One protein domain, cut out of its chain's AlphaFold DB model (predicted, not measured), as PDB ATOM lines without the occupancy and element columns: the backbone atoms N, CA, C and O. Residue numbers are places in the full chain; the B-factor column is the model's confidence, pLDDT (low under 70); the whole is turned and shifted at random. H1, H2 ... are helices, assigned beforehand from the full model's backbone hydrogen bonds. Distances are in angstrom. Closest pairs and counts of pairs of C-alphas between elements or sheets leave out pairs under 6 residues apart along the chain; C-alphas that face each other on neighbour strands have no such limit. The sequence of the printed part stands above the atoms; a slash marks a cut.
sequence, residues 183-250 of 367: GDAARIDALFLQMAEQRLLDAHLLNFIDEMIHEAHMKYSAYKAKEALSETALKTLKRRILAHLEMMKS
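This is residues 183 to 250 of the 367 residues of an uncharacterized protein of Toxoplasma gondii (UniProt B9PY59). A long helical hairpin, H2 and H3 folded back side by side, makes the long axis, and a shorter helix, H1, makes a corner with it near the end of H3, away from the hairpin's own link. The start of the printed part, residues 183 to 188, sticks out from this body. The printed part has 68 residues with three named helices, in the order H1, H2, H3, and no named strand; the class is all helix. It is only just loose, close to compact, with a radius of gyration of the C-alphas of 13.6 A, and elongated, spanning 40 by 26 by 17 A.

H3, residues 229 to 249, is the longest helix. With its residues 230 to 238 alone it touches H2, residues 203 to 220; the closest C-alphas are those of Ile 213 and Glu 231, 5.4 A apart. This hairpin runs opposite ways at a shallow tilt of 18 degrees. Residues 241 to 245 of H3 touch residues 192 to 196 of H1, which is residues 185 to 197; the closest C-alphas are those of Ala 196 and Leu 245, 7.6 A apart. H1 and H3 run the same way at a steep tilt of 50 degrees. H1 and H2 are apart. In H1, H2 and H3 every O i to N i+4 pair is within hydrogen-bond range.

H3 is 30.5 A from first to last C-alpha, from C-alpha 229 at (38.233, -32.502, -133.275) to C-alpha 249 at (59.960, -23.738, -152.852). H2 is 25.2 A long and H1 18.5 A, with C-alpha 185 at (50.014, -42.039, -143.721).

The C-alphas farthest apart, of Glu 197 and Tyr 223, are 40.5 A apart. The printed part has no cut. The link H1 to H2 is tight and H2 to H3 short. Mean pLDDT of the printed part is 77.7; residues 220 to 226 and 248 to 250 are under 70.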
ATOM      1  N   GLY A 183      43.446 -43.308-142.472       74.44
ATOM      2  CA  GLY A 183      44.517 -43.614-141.514       74.44
ATOM      3  C   GLY A 183      45.861 -44.047-142.117       74.44
ATOM      4  O   GLY A 183      46.835 -44.196-141.380       74.44
ATOM      5  N   ASP A 184      45.952 -44.216-143.436       78.56
ATOM      6  CA  ASP A 184      47.187 -44.592-144.124       78.56
ATOM      7  C   ASP A 184      48.052 -43.357-144.420       78.56
ATOM      8  O   ASP A 184      47.803 -42.599-145.364       78.56
ATOM      9  N   ALA A 185      49.083 -43.156-143.596       72.19
ATOM     10  CA  ALA A 185      50.014 -42.039-143.721       72.19
ATOM     11  C   ALA A 185      50.747 -42.021-145.074       72.19
ATOM     12  O   ALA A 185      50.861 -40.960-145.680       72.19
ATOM     13  N   ALA A 186      51.161 -43.184-145.588       73.25
ATOM     14  CA  ALA A 186      51.894 -43.267-146.850       73.25
ATOM     15  C   ALA A 186      51.013 -42.852-148.036       73.25
ATOM     16  O   ALA A 186      51.457 -42.155-148.949       73.25
ATOM     17  N   ARG A 187      49.729 -43.224-147.995       77.88
ATOM     18  CA  ARG A 187      48.749 -42.831-149.011       77.88
ATOM     19  C   ARG A 187      48.448 -41.335-148.993       77.88
ATOM     20  O   ARG A 187      48.248 -40.745-150.053       77.88
ATOM     21  N   ILE A 188      48.401 -40.726-147.809       80.94
ATOM     22  CA  ILE A 188      48.208 -39.279-147.657       80.94
ATOM     23  C   ILE A 188      49.404 -38.529-148.247       80.94
ATOM     24  O   ILE A 188      49.210 -37.612-149.043       80.94
ATOM     25  N   ASP A 189      50.623 -38.952-147.916       77.50
ATOM     26  CA  ASP A 189      51.850 -38.302-148.382       77.50
ATOM     27  C   ASP A 189      52.022 -38.448-149.905       77.50
ATOM     28  O   ASP A 189      52.333 -37.475-150.594       77.50
ATOM     29  N   ALA A 190      51.708 -39.623-150.467       80.44
ATOM     30  CA  ALA A 190      51.688 -39.835-151.917       80.44
ATOM     31  C   ALA A 190      50.657 -38.942-152.628       80.44
ATOM     32  O   ALA A 190      50.925 -38.392-153.697       80.44
ATOM     33  N   LEU A 191      49.480 -38.756-152.025       83.00
ATOM     34  CA  LEU A 191      48.447 -37.877-152.563       83.00
ATOM     35  C   LEU A 191      48.858 -36.400-152.489       83.00
ATOM     36  O   LEU A 191      48.580 -35.649-153.424       83.00
ATOM     37  N   PHE A 192      49.550 -35.987-151.424       80.94
ATOM     38  CA  PHE A 192      50.130 -34.648-151.331       80.94
ATOM     39  C   PHE A 192      51.175 -34.397-152.413       80.94
ATOM     40  O   PHE A 192      51.120 -33.347-153.051       80.94
ATOM     41  N   LEU A 193      52.074 -35.355-152.655       79.00
ATOM     42  CA  LEU A 193      53.067 -35.269-153.728       79.00
ATOM     43  C   LEU A 193      52.389 -35.127-155.094       79.00
ATOM     44  O   LEU A 193      52.664 -34.170-155.812       79.00
ATOM     45  N   GLN A 194      51.409 -35.983-155.394       82.56
ATOM     46  CA  GLN A 194      50.652 -35.908-156.645       82.56
ATOM     47  C   GLN A 194      49.949 -34.549-156.816       82.56
ATOM     48  O   GLN A 194      49.971 -33.955-157.894       82.56
ATOM     49  N   MET A 195      49.318 -34.031-155.757       81.38
ATOM     50  CA  MET A 195      48.653 -32.726-155.802       81.38
ATOM     51  C   MET A 195      49.641 -31.563-155.928       81.38
ATOM     52  O   MET A 195      49.310 -30.557-156.559       81.38
ATOM     53  N   ALA A 196      50.833 -31.679-155.344       74.88
ATOM     54  CA  ALA A 196      51.887 -30.676-155.446       74.88
ATOM     55  C   ALA A 196      52.489 -30.630-156.858       74.88
ATOM     56  O   ALA A 196      52.599 -29.546-157.430       74.88
ATOM     57  N   GLU A 197      52.799 -31.788-157.451       77.12
ATOM     58  CA  GLU A 197      53.282 -31.912-158.835       77.12
ATOM     59  C   GLU A 197      52.292 -31.303-159.832       77.12
ATOM     60  O   GLU A 197      52.666 -30.544-160.725       77.12
ATOM     61  N   GLN A 198      51.000 -31.563-159.626       78.44
ATOM     62  CA  GLN A 198      49.920 -31.023-160.452       78.44
ATOM     63  C   GLN A 198      49.560 -29.562-160.116       78.44
ATOM     64  O   GLN A 198      48.598 -29.033-160.671       78.44
ATOM     65  N   ARG A 199      50.294 -28.904-159.203       72.50
ATOM     66  CA  ARG A 199      50.045 -27.527-158.724       72.50
ATOM     67  C   ARG A 199      48.612 -27.294-158.227       72.50
ATOM     68  O   ARG A 199      48.077 -26.191-158.307       72.50
ATOM     69  N   LEU A 200      47.985 -28.334-157.682       77.81
ATOM     70  CA  LEU A 200      46.615 -28.288-157.170       77.81
ATOM     71  C   LEU A 200      46.525 -27.713-155.753       77.81
ATOM     72  O   LEU A 200      45.419 -27.393-155.313       77.81
ATOM     73  N   LEU A 201      47.656 -27.593-155.051       77.06
ATOM     74  CA  LEU A 201      47.779 -26.909-153.762       77.06
ATOM     75  C   LEU A 201      47.832 -25.391-153.992       77.06
ATOM     76  O   LEU A 201      48.899 -24.782-154.014       77.06
ATOM     77  N   ASP A 202      46.668 -24.792-154.224       75.94
ATOM     78  CA  ASP A 202      46.507 -23.379-154.559       75.94
ATOM     79  C   ASP A 202      46.047 -22.530-153.361       75.94
ATOM     80  O   ASP A 202      45.591 -23.030-152.330       75.94
ATOM     81  N   ALA A 203      46.156 -21.204-153.505       79.19
ATOM     82  CA  ALA A 203      45.674 -20.251-152.503       79.19
ATOM     83  C   ALA A 203      44.164 -20.404-152.240       79.19
ATOM     84  O   ALA A 203      43.707 -20.242-151.111       79.19
ATOM     85  N   HIS A 204      43.395 -20.787-153.267       82.00
ATOM     86  CA  HIS A 204      41.953 -21.013-153.164       82.00
ATOM     87  C   HIS A 204      41.613 -22.192-152.242       82.00
ATOM     88  O   HIS A 204      40.682 -22.085-151.446       82.00
ATOM     89  N   LEU A 205      42.385 -23.286-152.282       83.38
ATOM     90  CA  LEU A 205      42.255 -24.394-151.332       83.38
ATOM     91  C   LEU A 205      42.559 -23.956-149.896       83.38
ATOM     92  O   LEU A 205      41.821 -24.324-148.984       83.38
ATOM     93  N   LEU A 206      43.616 -23.167-149.685       85.50
ATOM     94  CA  LEU A 206      43.970 -22.668-148.352       85.50
ATOM     95  C   LEU A 206      42.880 -21.757-147.776       85.50
ATOM     96  O   LEU A 206      42.464 -21.968-146.639       85.50
ATOM     97  N   ASN A 207      42.365 -20.822-148.578       86.31
ATOM     98  CA  ASN A 207      41.270 -19.936-148.177       86.31
ATOM     99  C   ASN A 207      40.004 -20.730-147.827       86.31
ATOM    100  O   ASN A 207      39.358 -20.457-146.821       86.31
ATOM    101  N   PHE A 208      39.678 -21.761-148.613       86.56
ATOM    102  CA  PHE A 208      38.542 -22.634-148.323       86.56
ATOM    103  C   PHE A 208      38.724 -23.424-147.018       86.56
ATOM    104  O   PHE A 208      37.783 -23.560-146.238       86.56
ATOM    105  N   ILE A 209      39.932 -23.929-146.748       87.38
ATOM    106  CA  ILE A 209      40.229 -24.601-145.476       87.38
ATOM    107  C   ILE A 209      40.114 -23.611-144.309       87.38
ATOM    108  O   ILE A 209      39.594 -23.987-143.263       87.38
ATOM    109  N   ASP A 210      40.532 -22.355-144.478       87.38
ATOM    110  CA  ASP A 210      40.377 -21.314-143.456       87.38
ATOM    111  C   ASP A 210      38.910 -20.972-143.172       87.38
ATOM    112  O   ASP A 210      38.524 -20.893-142.003       87.38
ATOM    113  N   GLU A 211      38.071 -20.864-144.207       88.19
ATOM    114  CA  GLU A 211      36.614 -20.751-144.050       88.19
ATOM    115  C   GLU A 211      36.058 -21.937-143.250       88.19
ATOM    116  O   GLU A 211      35.311 -21.747-142.290       88.19
ATOM    117  N   MET A 212      36.466 -23.166-143.586       86.06
ATOM    118  CA  MET A 212      36.026 -24.367-142.874       86.06
ATOM    119  C   MET A 212      36.506 -24.419-141.421       86.06
ATOM    120  O   MET A 212      35.752 -24.865-140.558       86.06
ATOM    121  N   ILE A 213      37.735 -23.983-141.128       85.81
ATOM    122  CA  ILE A 213      38.254 -23.882-139.755       85.81
ATOM    123  C   ILE A 213      37.401 -22.890-138.967       85.81
ATOM    124  O   ILE A 213      36.992 -23.195-137.847       85.81
ATOM    125  N   HIS A 214      37.102 -21.731-139.555       85.44
ATOM    126  CA  HIS A 214      36.275 -20.716-138.915       85.44
ATOM    127  C   HIS A 214      34.851 -21.221-138.666       85.44
ATOM    128  O   HIS A 214      34.341 -21.104-137.553       85.44
ATOM    129  N   GLU A 215      34.221 -21.851-139.658       85.69
ATOM    130  CA  GLU A 215      32.905 -22.468-139.492       85.69
ATOM    131  C   GLU A 215      32.916 -23.577-138.439       85.69
ATOM    132  O   GLU A 215      31.985 -23.670-137.638       85.69
ATOM    133  N   ALA A 216      33.959 -24.411-138.415       81.00
ATOM    134  CA  ALA A 216      34.089 -25.483-137.440       81.00
ATOM    135  C   ALA A 216      34.225 -24.928-136.018       81.00
ATOM    136  O   ALA A 216      33.558 -25.410-135.100       81.00
ATOM    137  N   HIS A 217      35.028 -23.877-135.861       80.06
ATOM    138  CA  HIS A 217      35.177 -23.148-134.612       80.06
ATOM    139  C   HIS A 217      33.847 -22.512-134.175       80.06
ATOM    140  O   HIS A 217      33.467 -22.629-133.017       80.06
ATOM    141  N   MET A 218      33.088 -21.896-135.087       81.50
ATOM    142  CA  MET A 218      31.811 -21.255-134.741       81.50
ATOM    143  C   MET A 218      30.682 -22.247-134.432       81.50
ATOM    144  O   MET A 218      29.853 -21.969-133.570       81.50
ATOM    145  N   LYS A 219      30.631 -23.399-135.114       79.31
ATOM    146  CA  LYS A 219      29.535 -24.381-134.982       79.31
ATOM    147  C   LYS A 219      29.780 -25.441-133.907       79.31
ATOM    148  O   LYS A 219      28.828 -25.884-133.273       79.31
ATOM    149  N   TYR A 220      31.026 -25.884-133.733       67.69
ATOM    150  CA  TYR A 220      31.351 -27.072-132.931       67.69
ATOM    151  C   TYR A 220      32.245 -26.791-131.723       67.69
ATOM    152  O   TYR A 220      32.433 -27.690-130.901       67.69
ATOM    153  N   SER A 221      32.756 -25.566-131.559       65.38
ATOM    154  CA  SER A 221      33.363 -25.128-130.296       65.38
ATOM    155  C   SER A 221      32.243 -24.868-129.284       65.38
ATOM    156  O   SER A 221      31.896 -23.735-128.968       65.38
ATOM    157  N   ALA A 222      31.595 -25.948-128.834       56.44
ATOM    158  CA  ALA A 222      30.384 -25.889-128.017       56.44
ATOM    159  C   ALA A 222      30.606 -25.174-126.674       56.44
ATOM    160  O   ALA A 222      29.663 -24.676-126.081       56.44
ATOM    161  N   TYR A 223      31.848 -25.050-126.220       54.47
ATOM    162  CA  TYR A 223      32.259 -24.161-125.145       54.47
ATOM    163  C   TYR A 223      33.687 -23.742-125.483       54.47
ATOM    164  O   TYR A 223      34.506 -24.619-125.746       54.47
ATOM    165  N   LYS A 224      33.994 -22.436-125.454       55.84
ATOM    166  CA  LYS A 224      35.290 -21.771-125.759       55.84
ATOM    167  C   LYS A 224      36.573 -22.368-125.116       55.84
ATOM    168  O   LYS A 224      37.629 -21.755-125.192       55.84
ATOM    169  N   ALA A 225      36.503 -23.518-124.452       56.62
ATOM    170  CA  ALA A 225      37.580 -24.166-123.718       56.62
ATOM    171  C   ALA A 225      38.237 -25.358-124.445       56.62
ATOM    172  O   ALA A 225      39.326 -25.762-124.041       56.62
ATOM    173  N   LYS A 226      37.623 -25.950-125.485       61.59
ATOM    174  CA  LYS A 226      38.225 -27.095-126.197       61.59
ATOM    175  C   LYS A 226      37.990 -27.007-127.702       61.59
ATOM    176  O   LYS A 226      36.845 -27.004-128.145       61.59
ATOM    177  N   GLU A 227      39.082 -26.953-128.467       71.25
ATOM    178  CA  GLU A 227      39.036 -26.992-129.931       71.25
ATOM    179  C   GLU A 227      38.311 -28.260-130.397       71.25
ATOM    180  O   GLU A 227      38.560 -29.359-129.887       71.25
ATOM    181  N   ALA A 228      37.408 -28.111-131.367       76.38
ATOM    182  CA  ALA A 228      36.696 -29.252-131.920       76.38
ATOM    183  C   ALA A 228      37.680 -30.199-132.630       76.38
ATOM    184  O   ALA A 228      38.673 -29.783-133.234       76.38
ATOM    185  N   LEU A 229      37.389 -31.499-132.611       77.25
ATOM    186  CA  LEU A 229      38.233 -32.502-133.275       77.25
ATOM    187  C   LEU A 229      38.311 -32.246-134.797       77.25
ATOM    188  O   LEU A 229      39.357 -32.430-135.412       77.25
ATOM    189  N   SER A 230      37.242 -31.704-135.388       79.12
ATOM    190  CA  SER A 230      37.222 -31.218-136.773       79.12
ATOM    191  C   SER A 230      38.153 -30.021-137.002       79.12
ATOM    192  O   SER A 230      38.871 -29.981-137.998       79.12
ATOM    193  N   GLU A 231      38.193 -29.069-136.072       82.06
ATOM    194  CA  GLU A 231      39.050 -27.883-136.142       82.06
ATOM    195  C   GLU A 231      40.537 -28.260-136.063       82.06
ATOM    196  O   GLU A 231      41.343 -27.816-136.882       82.06
ATOM    197  N   THR A 232      40.902 -29.142-135.131       82.06
ATOM    198  CA  THR A 232      42.282 -29.642-134.996       82.06
ATOM    199  C   THR A 232      42.734 -30.444-136.222       82.06
ATOM    200  O   THR A 232      43.873 -30.281-136.678       82.06
ATOM    201  N   ALA A 233      41.845 -31.253-136.811       81.31
ATOM    202  CA  ALA A 233      42.120 -31.981-138.048       81.31
ATOM    203  C   ALA A 233      42.360 -31.025-139.231       81.31
ATOM    204  O   ALA A 233      43.360 -31.164-139.938       81.31
ATOM    205  N   LEU A 234      41.509 -30.008-139.403       85.50
ATOM    206  CA  LEU A 234      41.650 -29.005-140.466       85.50
ATOM    207  C   LEU A 234      42.899 -28.126-140.284       85.50
ATOM    208  O   LEU A 234      43.619 -27.874-141.250       85.50
ATOM    209  N   LYS A 235      43.225 -27.718-139.049       86.50
ATOM    210  CA  LYS A 235      44.480 -27.006-138.740       86.50
ATOM    211  C   LYS A 235      45.704 -27.857-139.074       86.50
ATOM    212  O   LYS A 235      46.671 -27.349-139.642       86.50
ATOM    213  N   THR A 236      45.672 -29.146-138.739       84.56
ATOM    214  CA  THR A 236      46.747 -30.091-139.085       84.56
ATOM    215  C   THR A 236      46.893 -30.227-140.598       84.56
ATOM    216  O   THR A 236      48.011 -30.166-141.107       84.56
ATOM    217  N   LEU A 237      45.775 -30.338-141.320       85.25
ATOM    218  CA  LEU A 237      45.764 -30.398-142.779       85.25
ATOM    219  C   LEU A 237      46.374 -29.133-143.400       85.25
ATOM    220  O   LEU A 237      47.272 -29.237-144.234       85.25
ATOM    221  N   LYS A 238      45.962 -27.942-142.943       87.00
ATOM    222  CA  LYS A 238      46.531 -26.661-143.387       87.00
ATOM    223  C   LYS A 238      48.041 -26.602-143.161       87.00
ATOM    224  O   LYS A 238      48.785 -26.250-144.074       87.00
ATOM    225  N   ARG A 239      48.510 -26.970-141.963       84.62
ATOM    226  CA  ARG A 239      49.946 -26.990-141.633       84.62
ATOM    227  C   ARG A 239      50.725 -27.929-142.549       84.62
ATOM    228  O   ARG A 239      51.798 -27.555-143.005       84.62
ATOM    229  N   ARG A 240      50.178 -29.108-142.853       81.25
ATOM    230  CA  ARG A 240      50.790 -30.052-143.799       81.25
ATOM    231  C   ARG A 240      50.875 -29.480-145.215       81.25
ATOM    232  O   ARG A 240      51.932 -29.575-145.827       81.25
ATOM    233  N   ILE A 241      49.814 -28.834-145.709       82.12
ATOM    234  CA  ILE A 241      49.828 -28.176-147.029       82.12
ATOM    235  C   ILE A 241      50.906 -27.088-147.082       82.12
ATOM    236  O   ILE A 241      51.689 -27.050-148.027       82.12
ATOM    237  N   LEU A 242      50.971 -26.222-146.066       81.56
ATOM    238  CA  LEU A 242      51.965 -25.147-146.003       81.56
ATOM    239  C   LEU A 242      53.395 -25.692-145.948       81.56
ATOM    240  O   LEU A 242      54.236 -25.232-146.716       81.56
ATOM    241  N   ALA A 243      53.644 -26.708-145.118       77.50
ATOM    242  CA  ALA A 243      54.945 -27.365-145.040       77.50
ATOM    243  C   ALA A 243      55.361 -27.956-146.397       77.50
ATOM    244  O   ALA A 243      56.483 -27.738-146.845       77.50
ATOM    245  N   HIS A 244      54.449 -28.628-147.108       74.19
ATOM    246  CA  HIS A 244      54.736 -29.144-148.450       74.19
ATOM    247  C   HIS A 244      55.036 -28.036-149.467       74.19
ATOM    248  O   HIS A 244      55.957 -28.182-150.271       74.19
ATOM    249  N   LEU A 245      54.298 -26.921-149.436       74.06
ATOM    250  CA  LEU A 245      54.553 -25.778-150.319       74.06
ATOM    251  C   LEU A 245      55.914 -25.127-150.042       74.06
ATOM    252  O   LEU A 245      56.608 -24.726-150.975       74.06
ATOM    253  N   GLU A 246      56.315 -25.032-148.778       73.94
ATOM    254  CA  GLU A 246      57.616 -24.498-148.373       73.94
ATOM    255  C   GLU A 246      58.772 -25.437-148.749       73.94
ATOM    256  O   GLU A 246      59.787 -24.996-149.296       73.94
ATOM    257  N   MET A 247      58.586 -26.746-148.565       70.88
ATOM    258  CA  MET A 247      59.537 -27.767-149.013       70.88
ATOM    259  C   MET A 247      59.741 -27.743-150.533       70.88
ATOM    260  O   MET A 247      60.868 -27.890-151.000       70.88
ATOM    261  N   MET A 248      58.671 -27.528-151.306       67.56
ATOM    262  CA  MET A 248      58.743 -27.400-152.767       67.56
ATOM    263  C   MET A 248      59.499 -26.140-153.199       67.56
ATOM    264  O   MET A 248      60.318 -26.203-154.109       67.56
ATOM    265  N   LYS A 249      59.258 -24.998-152.543       68.81
ATOM    266  CA  LYS A 249      59.960 -23.738-152.852       68.81
ATOM    267  C   LYS A 249      61.458 -23.817-152.582       68.81
ATOM    268  O   LYS A 249      62.239 -23.231-153.319       68.81
ATOM    269  N   SER A 250      61.838 -24.519-151.518       65.31
ATOM    270  CA  SER A 250      63.229 -24.664-151.091       65.31
ATOM    271  C   SER A 250      63.950 -25.849-151.751       65.31
ATOM    272  O   SER A 250      65.144 -26.021-151.528       65.31
TER     273      SER A 250